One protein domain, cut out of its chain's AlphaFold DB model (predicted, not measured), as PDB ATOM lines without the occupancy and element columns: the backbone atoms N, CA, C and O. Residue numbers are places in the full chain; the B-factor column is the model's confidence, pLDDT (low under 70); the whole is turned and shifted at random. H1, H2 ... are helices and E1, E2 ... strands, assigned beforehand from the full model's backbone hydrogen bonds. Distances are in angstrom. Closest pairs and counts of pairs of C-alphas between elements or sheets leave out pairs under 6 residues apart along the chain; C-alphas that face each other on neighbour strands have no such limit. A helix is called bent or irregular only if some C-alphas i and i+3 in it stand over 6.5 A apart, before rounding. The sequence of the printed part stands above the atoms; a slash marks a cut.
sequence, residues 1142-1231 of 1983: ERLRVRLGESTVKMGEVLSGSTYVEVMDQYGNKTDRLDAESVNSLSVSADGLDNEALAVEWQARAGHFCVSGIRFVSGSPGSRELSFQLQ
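This is residues 1142 to 1231 of the 1983 residues of the protein "Structural maintenance of chromosomes flexible hinge domain-containing 1" of Danio rerio (UniProt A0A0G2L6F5). Two antiparallel sheets stand partly face to face as a loosely formed sandwich: a twisted sheet of four strands, E1, E3, E6 and E5, is one layer, and the pair E4 and E7 is the other. The short helix H1 sits at one end, over E5, while E2 and the loop through residues 1217 to 1220 make the opposite end. The 90 printed residues hold seven named strands and one named helix, in the order E1 E2 E3 H1 E4 E5 E6 E7. The class is mostly strand, with under half of the residues in named elements. The whole is compact, with a radius of gyration of the C-alphas of 13.7 A, and spans 39 by 27 by 22 A.

In the larger sheet, E1 is residues 1142 to 1147, 16.2 A long, and begins with C-alpha 1142 at (-26.987, 54.390, 22.121). E3 is residues 1163 to 1169, 19.8 A; E6 is residues 1208 to 1212, 13.4 A; E5 is residues 1199 to 1203, 13.3 A. In the smaller sheet, E4 is residues 1186 to 1189, 10.7 A, and E7, the longest strand, is residues 1222 to 1230, 25.7 A, ending with C-alpha 1230 at (-29.511, 44.868, 13.860). H1 is residues 1181 to 1185 and E2 is residues 1152 to 1154.

The larger sheet runs E1, E3, E6, E5, and from edge to edge its strands' lines turn by 63 degrees. E1 and E3 are antiparallel at 155 degrees, with N 1147 and O 1164 2.7 A apart, within hydrogen-bond range. E3 and E6 are antiparallel at 150 degrees, with N 1211 and O 1163 at 2.8 A. E5 and E6 form a hairpin at 154 degrees, with N 1210 and O 1201 at 2.7 A. In the other sheet, E4 and E7 are antiparallel at 159 degrees, with N 1227 and O 1189 at 2.9 A. The closest C-alphas of E1 and E7 are those of Val 1146 and Phe 1228, 7.8 A apart; E3 and E4 are apart. H1 is on the larger sheet, over E5, at a height over the sheet of 8.3 A; the closest C-alphas of H1 and E5 are those of Val 1183 and Trp 1202, 6.5 A apart. H1 is irregular, but only just: C-alphas 1181 and 1184 are 6.7 A apart. In H1, 0 of 1 O i to N i+4 pairs and 1 of 2 O i to N i+3 pairs are within hydrogen-bond range. E2 pairs with no named strand.

The two C-alphas farthest apart are those of Asp 1176 and Ser 1220, 39.4 A. The printed part has no cut. The link from E3 to H1, 11 residues, is long. The mean pLDDT of the printed part is 78.2; it is under 70 at residues 1160 to 1161, 1176 to 1177, 1204 to 1206 and 1219.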
ATOM      1  N   GLU A1142     -27.257  53.701  23.397       77.85
ATOM      2  CA  GLU A1142     -26.987  54.390  22.121       77.85
ATOM      3  C   GLU A1142     -26.440  53.496  20.979       77.85
ATOM      4  O   GLU A1142     -26.684  53.787  19.807       77.85
ATOM      5  N   ARG A1143     -25.722  52.393  21.262       78.90
ATOM      6  CA  ARG A1143     -24.991  51.612  20.228       78.90
ATOM      7  C   ARG A1143     -24.969  50.097  20.455       78.90
ATOM      8  O   ARG A1143     -25.088  49.631  21.590       78.90
ATOM      9  N   LEU A1144     -24.740  49.334  19.378       81.59
ATOM     10  CA  LEU A1144     -24.390  47.911  19.459       81.59
ATOM     11  C   LEU A1144     -22.958  47.749  19.981       81.59
ATOM     12  O   LEU A1144     -22.072  48.556  19.721       81.59
ATOM     13  N   ARG A1145     -22.715  46.665  20.709       81.26
ATOM     14  CA  ARG A1145     -21.381  46.185  21.053       81.26
ATOM     15  C   ARG A1145     -21.307  44.721  20.703       81.26
ATOM     16  O   ARG A1145     -21.857  43.870  21.395       81.26
ATOM     17  N   VAL A1146     -20.566  44.429  19.651       83.18
ATOM     18  CA  VAL A1146     -20.193  43.063  19.325       83.18
ATOM     19  C   VAL A1146     -18.885  42.747  20.051       83.18
ATOM     20  O   VAL A1146     -17.887  43.450  19.906       83.18
ATOM     21  N   ARG A1147     -18.892  41.704  20.874       78.69
ATOM     22  CA  ARG A1147     -17.724  41.151  21.555       78.69
ATOM     23  C   ARG A1147     -17.324  39.872  20.844       78.69
ATOM     24  O   ARG A1147     -17.941  38.830  21.050       78.69
ATOM     25  N   LEU A1148     -16.292  39.940  20.018       75.28
ATOM     26  CA  LEU A1148     -15.666  38.725  19.516       75.28
ATOM     27  C   LEU A1148     -14.992  37.999  20.691       75.28
ATOM     28  O   LEU A1148     -14.270  38.634  21.462       75.28
ATOM     29  N   GLY A1149     -15.216  36.689  20.829       70.26
ATOM     30  CA  GLY A1149     -14.470  35.873  21.794       70.26
ATOM     31  C   GLY A1149     -12.963  35.896  21.515       70.26
ATOM     32  O   GLY A1149     -12.161  35.910  22.444       70.26
ATOM     33  N   GLU A1150     -12.595  36.012  20.239       75.33
ATOM     34  CA  GLU A1150     -11.237  36.274  19.771       75.33
ATOM     35  C   GLU A1150     -11.290  37.282  18.615       75.33
ATOM     36  O   GLU A1150     -12.138  37.181  17.739       75.33
ATOM     37  N   SER A1151     -10.400  38.274  18.578       76.32
ATOM     38  CA  SER A1151     -10.339  39.265  17.485       76.32
ATOM     39  C   SER A1151      -9.405  38.858  16.347       76.32
ATOM     40  O   SER A1151      -9.210  39.608  15.392       76.32
ATOM     41  N   THR A1152      -8.770  37.698  16.464       81.04
ATOM     42  CA  THR A1152      -7.676  37.281  15.597       81.04
ATOM     43  C   THR A1152      -7.836  35.811  15.275       81.04
ATOM     44  O   THR A1152      -7.997  34.997  16.175       81.04
ATOM     45  N   VAL A1153      -7.755  35.467  13.994       83.05
ATOM     46  CA  VAL A1153      -7.800  34.078  13.529       83.05
ATOM     47  C   VAL A1153      -6.611  33.827  12.625       83.05
ATOM     48  O   VAL A1153      -6.224  34.694  11.838       83.05
ATOM     49  N   LYS A1154      -5.985  32.660  12.751       81.71
ATOM     50  CA  LYS A1154      -4.945  32.256  11.807       81.71
ATOM     51  C   LYS A1154      -5.594  31.766  10.529       81.71
ATOM     52  O   LYS A1154      -6.607  31.072  10.565       81.71
ATOM     53  N   MET A1155      -4.985  32.102   9.401       79.83
ATOM     54  CA  MET A1155      -5.405  31.593   8.099       79.83
ATOM     55  C   MET A1155      -5.584  30.061   8.152       79.83
ATOM     56  O   MET A1155      -4.659  29.347   8.547       79.83
ATOM     57  N   GLY A1156      -6.769  29.560   7.787       74.58
ATOM     58  CA  GLY A1156      -7.125  28.134   7.819       74.58
ATOM     59  C   GLY A1156      -7.728  27.601   9.132       74.58
ATOM     60  O   GLY A1156      -8.239  26.481   9.129       74.58
ATOM     61  N   GLU A1157      -7.726  28.370  10.225       82.26
ATOM     62  CA  GLU A1157      -8.358  28.001  11.505       82.26
ATOM     63  C   GLU A1157      -9.759  28.642  11.651       82.26
ATOM     64  O   GLU A1157     -10.078  29.633  10.992       82.26
ATOM     65  N   VAL A1158     -10.622  28.060  12.495       81.28
ATOM     66  CA  VAL A1158     -11.914  28.659  12.892       81.28
ATOM     67  C   VAL A1158     -11.663  29.569  14.093       81.28
ATOM     68  O   VAL A1158     -10.937  29.181  15.009       81.28
ATOM     69  N   LEU A1159     -12.264  30.762  14.104       81.74
ATOM     70  CA  LEU A1159     -12.172  31.705  15.217       81.74
ATOM     71  C   LEU A1159     -12.634  31.014  16.504       81.74
ATOM     72  O   LEU A1159     -13.800  30.626  16.628       81.74
ATOM     73  N   SER A1160     -11.705  30.810  17.437       64.91
ATOM     74  CA  SER A1160     -11.905  29.956  18.603       64.91
ATOM     75  C   SER A1160     -12.561  30.768  19.718       64.91
ATOM     76  O   SER A1160     -11.994  31.016  20.772       64.91
ATOM     77  N   GLY A1161     -13.793  31.216  19.483       66.93
ATOM     78  CA  GLY A1161     -14.546  31.999  20.452       66.93
ATOM     79  C   GLY A1161     -15.940  32.348  19.953       66.93
ATOM     80  O   GLY A1161     -16.119  32.824  18.834       66.93
ATOM     81  N   SER A1162     -16.941  32.133  20.802       72.80
ATOM     82  CA  SER A1162     -18.299  32.615  20.568       72.80
ATOM     83  C   SER A1162     -18.302  34.143  20.462       72.80
ATOM     84  O   SER A1162     -17.744  34.833  21.313       72.80
ATOM     85  N   THR A1163     -18.918  34.683  19.415       80.69
ATOM     86  CA  THR A1163     -19.066  36.129  19.221       80.69
ATOM     87  C   THR A1163     -20.396  36.583  19.802       80.69
ATOM     88  O   THR A1163     -21.438  36.093  19.383       80.69
ATOM     89  N   TYR A1164     -20.376  37.513  20.753       84.46
ATOM     90  CA  TYR A1164     -21.568  37.984  21.452       84.46
ATOM     91  C   TYR A1164     -22.004  39.366  20.980       84.46
ATOM     92  O   TYR A1164     -21.156  40.213  20.732       84.46
ATOM     93  N   VAL A1165     -23.302  39.645  20.900       82.58
ATOM     94  CA  VAL A1165     -23.813  40.963  20.469       82.58
ATOM     95  C   VAL A1165     -24.715  41.568  21.554       82.58
ATOM     96  O   VAL A1165     -25.730  40.968  21.897       82.58
ATOM     97  N   GLU A1166     -24.339  42.739  22.092       82.35
ATOM     98  CA  GLU A1166     -24.973  43.480  23.207       82.35
ATOM     99  C   GLU A1166     -25.339  44.941  22.838       82.35
ATOM    100  O   GLU A1166     -24.936  45.432  21.786       82.35
ATOM    101  N   VAL A1167     -26.041  45.670  23.724       78.72
ATOM    102  CA  VAL A1167     -26.414  47.101  23.575       78.72
ATOM    103  C   VAL A1167     -25.861  47.945  24.746       78.72
ATOM    104  O   VAL A1167     -25.886  47.506  25.898       78.72
ATOM    105  N   MET A1168     -25.348  49.156  24.476       81.32
ATOM    106  CA  MET A1168     -24.504  49.960  25.392       81.32
ATOM    107  C   MET A1168     -24.873  51.451  25.453       81.32
ATOM    108  O   MET A1168     -25.371  51.966  24.456       81.32
ATOM    109  N   ASP A1169     -24.524  52.140  26.554       80.46
ATOM    110  CA  ASP A1169     -24.623  53.607  26.724       80.46
ATOM    111  C   ASP A1169     -23.500  54.427  26.040       80.46
ATOM    112  O   ASP A1169     -22.568  53.859  25.439       80.46
ATOM    113  N   GLN A1170     -23.557  55.764  26.181       77.80
ATOM    114  CA  GLN A1170     -22.570  56.702  25.619       77.80
ATOM    115  C   GLN A1170     -21.138  56.513  26.165       77.80
ATOM    116  O   GLN A1170     -20.162  56.622  25.416       77.80
ATOM    117  N   TYR A1171     -20.978  56.135  27.440       73.53
ATOM    118  CA  TYR A1171     -19.674  55.873  28.075       73.53
ATOM    119  C   TYR A1171     -19.207  54.408  27.940       73.53
ATOM    120  O   TYR A1171     -18.100  54.048  28.353       73.53
ATOM    121  N   GLY A1172     -20.007  53.549  27.301       71.57
ATOM    122  CA  GLY A1172     -19.719  52.134  27.113       71.57
ATOM    123  C   GLY A1172     -20.069  51.229  28.304       71.57
ATOM    124  O   GLY A1172     -19.410  50.193  28.463       71.57
ATOM    125  N   ASN A1173     -21.107  51.546  29.077       78.94
ATOM    126  CA  ASN A1173     -21.699  50.708  30.125       78.94
ATOM    127  C   ASN A1173     -22.974  49.975  29.630       78.94
ATOM    128  O   ASN A1173     -23.743  50.512  28.833       78.94
ATOM    129  N   LYS A1174     -23.133  48.690  29.993       74.38
ATOM    130  CA  LYS A1174     -24.132  47.761  29.411       74.38
ATOM    131  C   LYS A1174     -25.557  48.140  29.830       74.38
ATOM    132  O   LYS A1174     -25.756  48.490  30.987       74.38
ATOM    133  N   THR A1175     -26.517  48.005  28.909       71.57
ATOM    134  CA  THR A1175     -27.944  48.289  29.151       71.57
ATOM    135  C   THR A1175     -28.821  47.049  28.921       71.57
ATOM    136  O   THR A1175     -28.460  46.160  28.147       71.57
ATOM    137  N   ASP A1176     -29.982  46.975  29.574       67.60
ATOM    138  CA  ASP A1176     -30.791  45.746  29.680       67.60
ATOM    139  C   ASP A1176     -31.986  45.667  28.677       67.60
ATOM    140  O   ASP A1176     -33.109  45.391  29.091       67.60
ATOM    141  N   ARG A1177     -31.803  45.918  27.356       67.13
ATOM    142  CA  ARG A1177     -32.917  46.076  26.358       67.13
ATOM    143  C   ARG A1177     -33.109  45.018  25.209       67.13
ATOM    144  O   ARG A1177     -33.912  45.297  24.324       67.13
ATOM    145  N   LEU A1178     -32.448  43.843  25.150       70.23
ATOM    146  CA  LEU A1178     -32.560  42.834  24.034       70.23
ATOM    147  C   LEU A1178     -33.463  41.592  24.330       70.23
ATOM    148  O   LEU A1178     -33.518  41.168  25.484       70.23
ATOM    149  N   ASP A1179     -34.071  40.945  23.303       73.56
ATOM    150  CA  ASP A1179     -34.936  39.729  23.402       73.56
ATOM    151  C   ASP A1179     -34.748  38.635  22.298       73.56
ATOM    152  O   ASP A1179     -33.908  38.757  21.405       73.56
ATOM    153  N   ALA A1180     -35.523  37.533  22.369       72.68
ATOM    154  CA  ALA A1180     -35.367  36.324  21.538       72.68
ATOM    155  C   ALA A1180     -35.850  36.438  20.077       72.68
ATOM    156  O   ALA A1180     -35.270  35.798  19.199       72.68
ATOM    157  N   GLU A1181     -36.900  37.219  19.790       71.02
ATOM    158  CA  GLU A1181     -37.410  37.388  18.413       71.02
ATOM    159  C   GLU A1181     -36.417  38.151  17.530       71.02
ATOM    160  O   GLU A1181     -36.374  37.981  16.308       71.02
ATOM    161  N   SER A1182     -35.549  38.937  18.164       71.20
ATOM    162  CA  SER A1182     -34.577  39.792  17.503       71.20
ATOM    163  C   SER A1182     -33.484  39.022  16.713       71.20
ATOM    164  O   SER A1182     -32.800  39.637  15.892       71.20
ATOM    165  N   VAL A1183     -33.348  37.686  16.851       75.36
ATOM    166  CA  VAL A1183     -32.347  36.853  16.124       75.36
ATOM    167  C   VAL A1183     -32.514  36.907  14.609       75.36
ATOM    168  O   VAL A1183     -31.531  37.050  13.887       75.36
ATOM    169  N   ASN A1184     -33.755  36.838  14.118       74.10
ATOM    170  CA  ASN A1184     -34.045  36.797  12.678       74.10
ATOM    171  C   ASN A1184     -33.666  38.101  11.955       74.10
ATOM    172  O   ASN A1184     -33.679  38.158  10.728       74.10
ATOM    173  N   SER A1185     -33.352  39.153  12.714       77.65
ATOM    174  CA  SER A1185     -32.978  40.465  12.193       77.65
ATOM    175  C   SER A1185     -31.467  40.734  12.187       77.65
ATOM    176  O   SER A1185     -31.069  41.811  11.742       77.65
ATOM    177  N   LEU A1186     -30.638  39.781  12.641       81.61
ATOM    178  CA  LEU A1186     -29.175  39.900  12.678       81.61
ATOM    179  C   LEU A1186     -28.520  39.270  11.432       81.61
ATOM    180  O   LEU A1186     -28.681  38.077  11.186       81.61
ATOM    181  N   SER A1187     -27.727  40.038  10.676       82.97
ATOM    182  CA  SER A1187     -26.944  39.549   9.521       82.97
ATOM    183  C   SER A1187     -25.425  39.731   9.706       82.97
ATOM    184  O   SER A1187     -25.007  40.683  10.367       82.97
ATOM    185  N   VAL A1188     -24.609  38.815   9.139       86.85
ATOM    186  CA  VAL A1188     -23.125  38.780   9.246       86.85
ATOM    187  C   VAL A1188     -22.466  38.573   7.870       86.85
ATOM    188  O   VAL A1188     -22.888  37.693   7.125       86.85
ATOM    189  N   SER A1189     -21.439  39.360   7.506       85.27
ATOM    190  CA  SER A1189     -20.717  39.246   6.209       85.27
ATOM    191  C   SER A1189     -19.265  39.773   6.255       85.27
ATOM    192  O   SER A1189     -19.007  40.704   7.017       85.27
ATOM    193  N   ALA A1190     -18.331  39.205   5.458       84.71
ATOM    194  CA  ALA A1190     -16.954  39.703   5.214       84.71
ATOM    195  C   ALA A1190     -16.286  39.096   3.949       84.71
ATOM    196  O   ALA A1190     -16.737  38.076   3.432       84.71
ATOM    197  N   ASP A1191     -15.185  39.701   3.476       75.20
ATOM    198  CA  ASP A1191     -14.390  39.236   2.322       75.20
ATOM    199  C   ASP A1191     -13.483  38.030   2.661       75.20
ATOM    200  O   ASP A1191     -12.737  38.054   3.645       75.20
ATOM    201  N   GLY A1192     -13.541  36.969   1.848       74.96
ATOM    202  CA  GLY A1192     -12.842  35.691   2.078       74.96
ATOM    203  C   GLY A1192     -13.410  34.828   3.216       74.96
ATOM    204  O   GLY A1192     -12.743  33.882   3.647       74.96
ATOM    205  N   LEU A1193     -14.604  35.173   3.714       83.32
ATOM    206  CA  LEU A1193     -15.318  34.467   4.778       83.32
ATOM    207  C   LEU A1193     -15.974  33.191   4.252       83.32
ATOM    208  O   LEU A1193     -16.650  33.191   3.222       83.32
ATOM    209  N   ASP A1194     -15.807  32.110   4.995       81.78
ATOM    210  CA  ASP A1194     -16.442  30.835   4.702       81.78
ATOM    211  C   ASP A1194     -17.897  30.807   5.203       81.78
ATOM    212  O   ASP A1194     -18.170  30.499   6.365       81.78
ATOM    213  N   ASN A1195     -18.836  31.172   4.325       80.68
ATOM    214  CA  ASN A1195     -20.260  31.274   4.667       80.68
ATOM    215  C   ASN A1195     -20.897  29.927   5.042       80.68
ATOM    216  O   ASN A1195     -21.898  29.920   5.754       80.68
ATOM    217  N   GLU A1196     -20.339  28.797   4.594       79.67
ATOM    218  CA  GLU A1196     -20.876  27.467   4.920       79.67
ATOM    219  C   GLU A1196     -20.613  27.077   6.382       79.67
ATOM    220  O   GLU A1196     -21.286  26.198   6.918       79.67
ATOM    221  N   ALA A1197     -19.659  27.738   7.043       78.34
ATOM    222  CA  ALA A1197     -19.282  27.441   8.419       78.34
ATOM    223  C   ALA A1197     -20.078  28.234   9.484       78.34
ATOM    224  O   ALA A1197     -19.997  27.867  10.653       78.34
ATOM    225  N   LEU A1198     -20.842  29.282   9.125       82.84
ATOM    226  CA  LEU A1198     -21.427  30.282  10.048       82.84
ATOM    227  C   LEU A1198     -22.778  29.888  10.699       82.84
ATOM    228  O   LEU A1198     -23.681  29.417  10.012       82.84
ATOM    229  N   ALA A1199     -22.961  30.169  12.003       81.91
ATOM    230  CA  ALA A1199     -24.201  29.913  12.771       81.91
ATOM    231  C   ALA A1199     -24.534  31.014  13.818       81.91
ATOM    232  O   ALA A1199     -23.620  31.535  14.460       81.91
ATOM    233  N   VAL A1200     -25.826  31.350  14.022       83.23
ATOM    234  CA  VAL A1200     -26.328  32.413  14.940       83.23
ATOM    235  C   VAL A1200     -27.403  31.880  15.909       83.23
ATOM    236  O   VAL A1200     -28.381  31.285  15.467       83.23
ATOM    237  N   GLU A1201     -27.266  32.144  17.215       82.83
ATOM    238  CA  GLU A1201     -28.148  31.656  18.296       82.83
ATOM    239  C   GLU A1201     -28.475  32.742  19.355       82.83
ATOM    240  O   GLU A1201     -27.677  33.648  19.595       82.83
ATOM    241  N   TRP A1202     -29.626  32.661  20.042       84.44
ATOM    242  CA  TRP A1202     -29.993  33.555  21.166       84.44
ATOM    243  C   TRP A1202     -29.658  32.958  22.537       84.44
ATOM    244  O   TRP A1202     -30.040  31.824  22.826       84.44
ATOM    245  N   GLN A1203     -29.037  33.745  23.428       80.86
ATOM    246  CA  GLN A1203     -28.767  33.333  24.812       80.86
ATOM    247  C   GLN A1203     -29.674  34.030  25.837       80.86
ATOM    248  O   GLN A1203     -29.339  35.075  26.402       80.86
ATOM    249  N   ALA A1204     -30.782  33.368  26.183       68.36
ATOM    250  CA  ALA A1204     -31.791  33.885  27.114       68.36
ATOM    251  C   ALA A1204     -31.267  34.239  28.525       68.36
ATOM    252  O   ALA A1204     -31.796  35.146  29.155       68.36
ATOM    253  N   ARG A1205     -30.230  33.556  29.040       69.47
ATOM    254  CA  ARG A1205     -29.664  33.844  30.379       69.47
ATOM    255  C   ARG A1205     -28.750  35.069  30.425       69.47
ATOM    256  O   ARG A1205     -28.512  35.588  31.509       69.47
ATOM    257  N   ALA A1206     -28.201  35.484  29.285       65.38
ATOM    258  CA  ALA A1206     -27.149  36.497  29.228       65.38
ATOM    259  C   ALA A1206     -27.573  37.790  28.506       65.38
ATOM    260  O   ALA A1206     -26.865  38.802  28.595       65.38
ATOM    261  N   GLY A1207     -28.728  37.758  27.828       70.28
ATOM    262  CA  GLY A1207     -29.325  38.909  27.151       70.28
ATOM    263  C   GLY A1207     -28.542  39.365  25.915       70.28
ATOM    264  O   GLY A1207     -28.392  40.566  25.715       70.28
ATOM    265  N   HIS A1208     -27.984  38.431  25.131       81.39
ATOM    266  CA  HIS A1208     -27.193  38.718  23.922       81.39
ATOM    267  C   HIS A1208     -27.334  37.629  22.834       81.39
ATOM    268  O   HIS A1208     -27.727  36.496  23.130       81.39
ATOM    269  N   PHE A1209     -26.961  37.938  21.581       82.57
ATOM    270  CA  PHE A1209     -26.805  36.939  20.499       82.57
ATOM    271  C   PHE A1209     -25.445  36.245  20.557       82.57
ATOM    272  O   PHE A1209     -24.495  36.845  21.047       82.57
ATOM    273  N   CYS A1210     -25.338  35.029  20.024       85.28
ATOM    274  CA  CYS A1210     -24.113  34.244  19.890       85.28
ATOM    275  C   CYS A1210     -23.893  33.845  18.419       85.28
ATOM    276  O   CYS A1210     -24.731  33.166  17.838       85.28
ATOM    277  N   VAL A1211     -22.777  34.258  17.816       84.15
ATOM    278  CA  VAL A1211     -22.369  33.934  16.440       84.15
ATOM    279  C   VAL A1211     -21.119  33.050  16.481       84.15
ATOM    280  O   VAL A1211     -20.158  33.364  17.187       84.15
ATOM    281  N   SER A1212     -21.119  31.938  15.745       83.61
ATOM    282  CA  SER A1212     -20.023  30.959  15.694       83.61
ATOM    283  C   SER A1212     -19.681  30.548  14.255       83.61
ATOM    284  O   SER A1212     -20.442  30.839  13.331       83.61
ATOM    285  N   GLY A1213     -18.514  29.918  14.057       80.94
ATOM    286  CA  GLY A1213     -18.120  29.362  12.754       80.94
ATOM    287  C   GLY A1213     -17.378  30.300  11.791       80.94
ATOM    288  O   GLY A1213     -17.355  30.074  10.588       80.94
ATOM    289  N   ILE A1214     -16.749  31.363  12.296       85.28
ATOM    290  CA  ILE A1214     -16.037  32.359  11.477       85.28
ATOM    291  C   ILE A1214     -14.668  31.794  11.033       85.28
ATOM    292  O   ILE A1214     -13.789  31.604  11.873       85.28
ATOM    293  N   ARG A1215     -14.460  31.536   9.729       85.38
ATOM    294  CA  ARG A1215     -13.214  30.972   9.148       85.38
ATOM    295  C   ARG A1215     -12.804  31.674   7.843       85.38
ATOM    296  O   ARG A1215     -13.667  32.019   7.041       85.38
ATOM    297  N   PHE A1216     -11.490  31.818   7.608       83.96
ATOM    298  CA  PHE A1216     -10.905  32.380   6.373       83.96
ATOM    299  C   PHE A1216      -9.874  31.420   5.751       83.96
ATOM    300  O   PHE A1216      -8.962  30.963   6.443       83.96
ATOM    301  N   VAL A1217      -9.980  31.135   4.444       77.33
ATOM    302  CA  VAL A1217      -9.176  30.092   3.754       77.33
ATOM    303  C   VAL A1217      -8.296  30.585   2.591       77.33
ATOM    304  O   VAL A1217      -7.454  29.830   2.109       77.33
ATOM    305  N   SER A1218      -8.413  31.847   2.161       71.69
ATOM    306  CA  SER A1218      -7.536  32.448   1.135       71.69
ATOM    307  C   SER A1218      -7.370  33.968   1.300       71.69
ATOM    308  O   SER A1218      -8.312  34.639   1.713       71.69
ATOM    309  N   GLY A1219      -6.197  34.520   0.952       69.19
ATOM    310  CA  GLY A1219      -5.930  35.970   0.915       69.19
ATOM    311  C   GLY A1219      -4.692  36.416   1.708       69.19
ATOM    312  O   GLY A1219      -4.022  35.604   2.342       69.19
ATOM    313  N   SER A1220      -4.377  37.717   1.661       70.50
ATOM    314  CA  SER A1220      -3.305  38.317   2.467       70.50
ATOM    315  C   SER A1220      -3.766  38.565   3.912       70.50
ATOM    316  O   SER A1220      -4.914  38.997   4.099       70.50
ATOM    317  N   PRO A1221      -2.890  38.370   4.919       70.74
ATOM    318  CA  PRO A1221      -3.161  38.727   6.298       70.74
ATOM    319  C   PRO A1221      -3.524  40.196   6.404       70.74
ATOM    320  O   PRO A1221      -3.060  41.041   5.634       70.74
ATOM    321  N   GLY A1222      -4.341  40.493   7.392       75.97
ATOM    322  CA  GLY A1222      -4.800  41.831   7.664       75.97
ATOM    323  C   GLY A1222      -6.227  41.831   8.156       75.97
ATOM    324  O   GLY A1222      -6.896  40.803   8.272       75.97
ATOM    325  N   SER A1223      -6.676  43.040   8.433       79.57
ATOM    326  CA  SER A1223      -8.027  43.309   8.867       79.57
ATOM    327  C   SER A1223      -9.047  42.826   7.830       79.57
ATOM    328  O   SER A1223      -8.961  43.144   6.641       79.57
ATOM    329  N   ARG A1224     -10.031  42.062   8.301       79.64
ATOM    330  CA  ARG A1224     -11.296  41.796   7.618       79.64
ATOM    331  C   ARG A1224     -12.414  42.363   8.474       79.64
ATOM    332  O   ARG A1224     -12.467  42.115   9.676       79.64
ATOM    333  N   GLU A1225     -13.273  43.172   7.875       81.66
ATOM    334  CA  GLU A1225     -14.401  43.767   8.587       81.66
ATOM    335  C   GLU A1225     -15.609  42.843   8.469       81.66
ATOM    336  O   GLU A1225     -16.184  42.691   7.393       81.66
ATOM    337  N   LEU A1226     -15.968  42.208   9.587       83.20
ATOM    338  CA  LEU A1226     -17.247  41.535   9.767       83.20
ATOM    339  C   LEU A1226     -18.312  42.590  10.035       83.20
ATOM    340  O   LEU A1226     -18.236  43.324  11.020       83.20
ATOM    341  N   SER A1227     -19.320  42.668   9.179       87.25
ATOM    342  CA  SER A1227     -20.448  43.571   9.388       87.25
ATOM    343  C   SER A1227     -21.575  42.855  10.127       87.25
ATOM    344  O   SER A1227     -22.095  41.881   9.593       87.25
ATOM    345  N   PHE A1228     -21.948  43.350  11.314       86.91
ATOM    346  CA  PHE A1228     -23.109  42.917  12.097       86.91
ATOM    347  C   PHE A1228     -24.188  44.000  12.043       86.91
ATOM    348  O   PHE A1228     -23.939  45.159  12.385       86.91
ATOM    349  N   GLN A1229     -25.399  43.643  11.631       83.38
ATOM    350  CA  GLN A1229     -26.482  44.616  11.487       83.38
ATOM    351  C   GLN A1229     -27.733  44.173  12.243       83.38
ATOM    352  O   GLN A1229     -28.227  43.081  11.990       83.38
ATOM    353  N   LEU A1230     -28.247  45.039  13.133       79.06
ATOM    354  CA  LEU A1230     -29.511  44.868  13.860       79.06
ATOM    355  C   LEU A1230     -30.346  46.160  13.749       79.06
ATOM    356  O   LEU A1230     -30.022  47.191  14.343       79.06
ATOM    357  N   GLN A1231     -31.436  46.123  12.977       76.01
ATOM    358  CA  GLN A1231     -32.255  47.302  12.639       76.01
ATOM    359  C   GLN A1231     -31.427  48.472  12.043       76.01
ATOM    360  O   GLN A1231     -30.828  48.320  10.977       76.01
TER     361      GLN A1231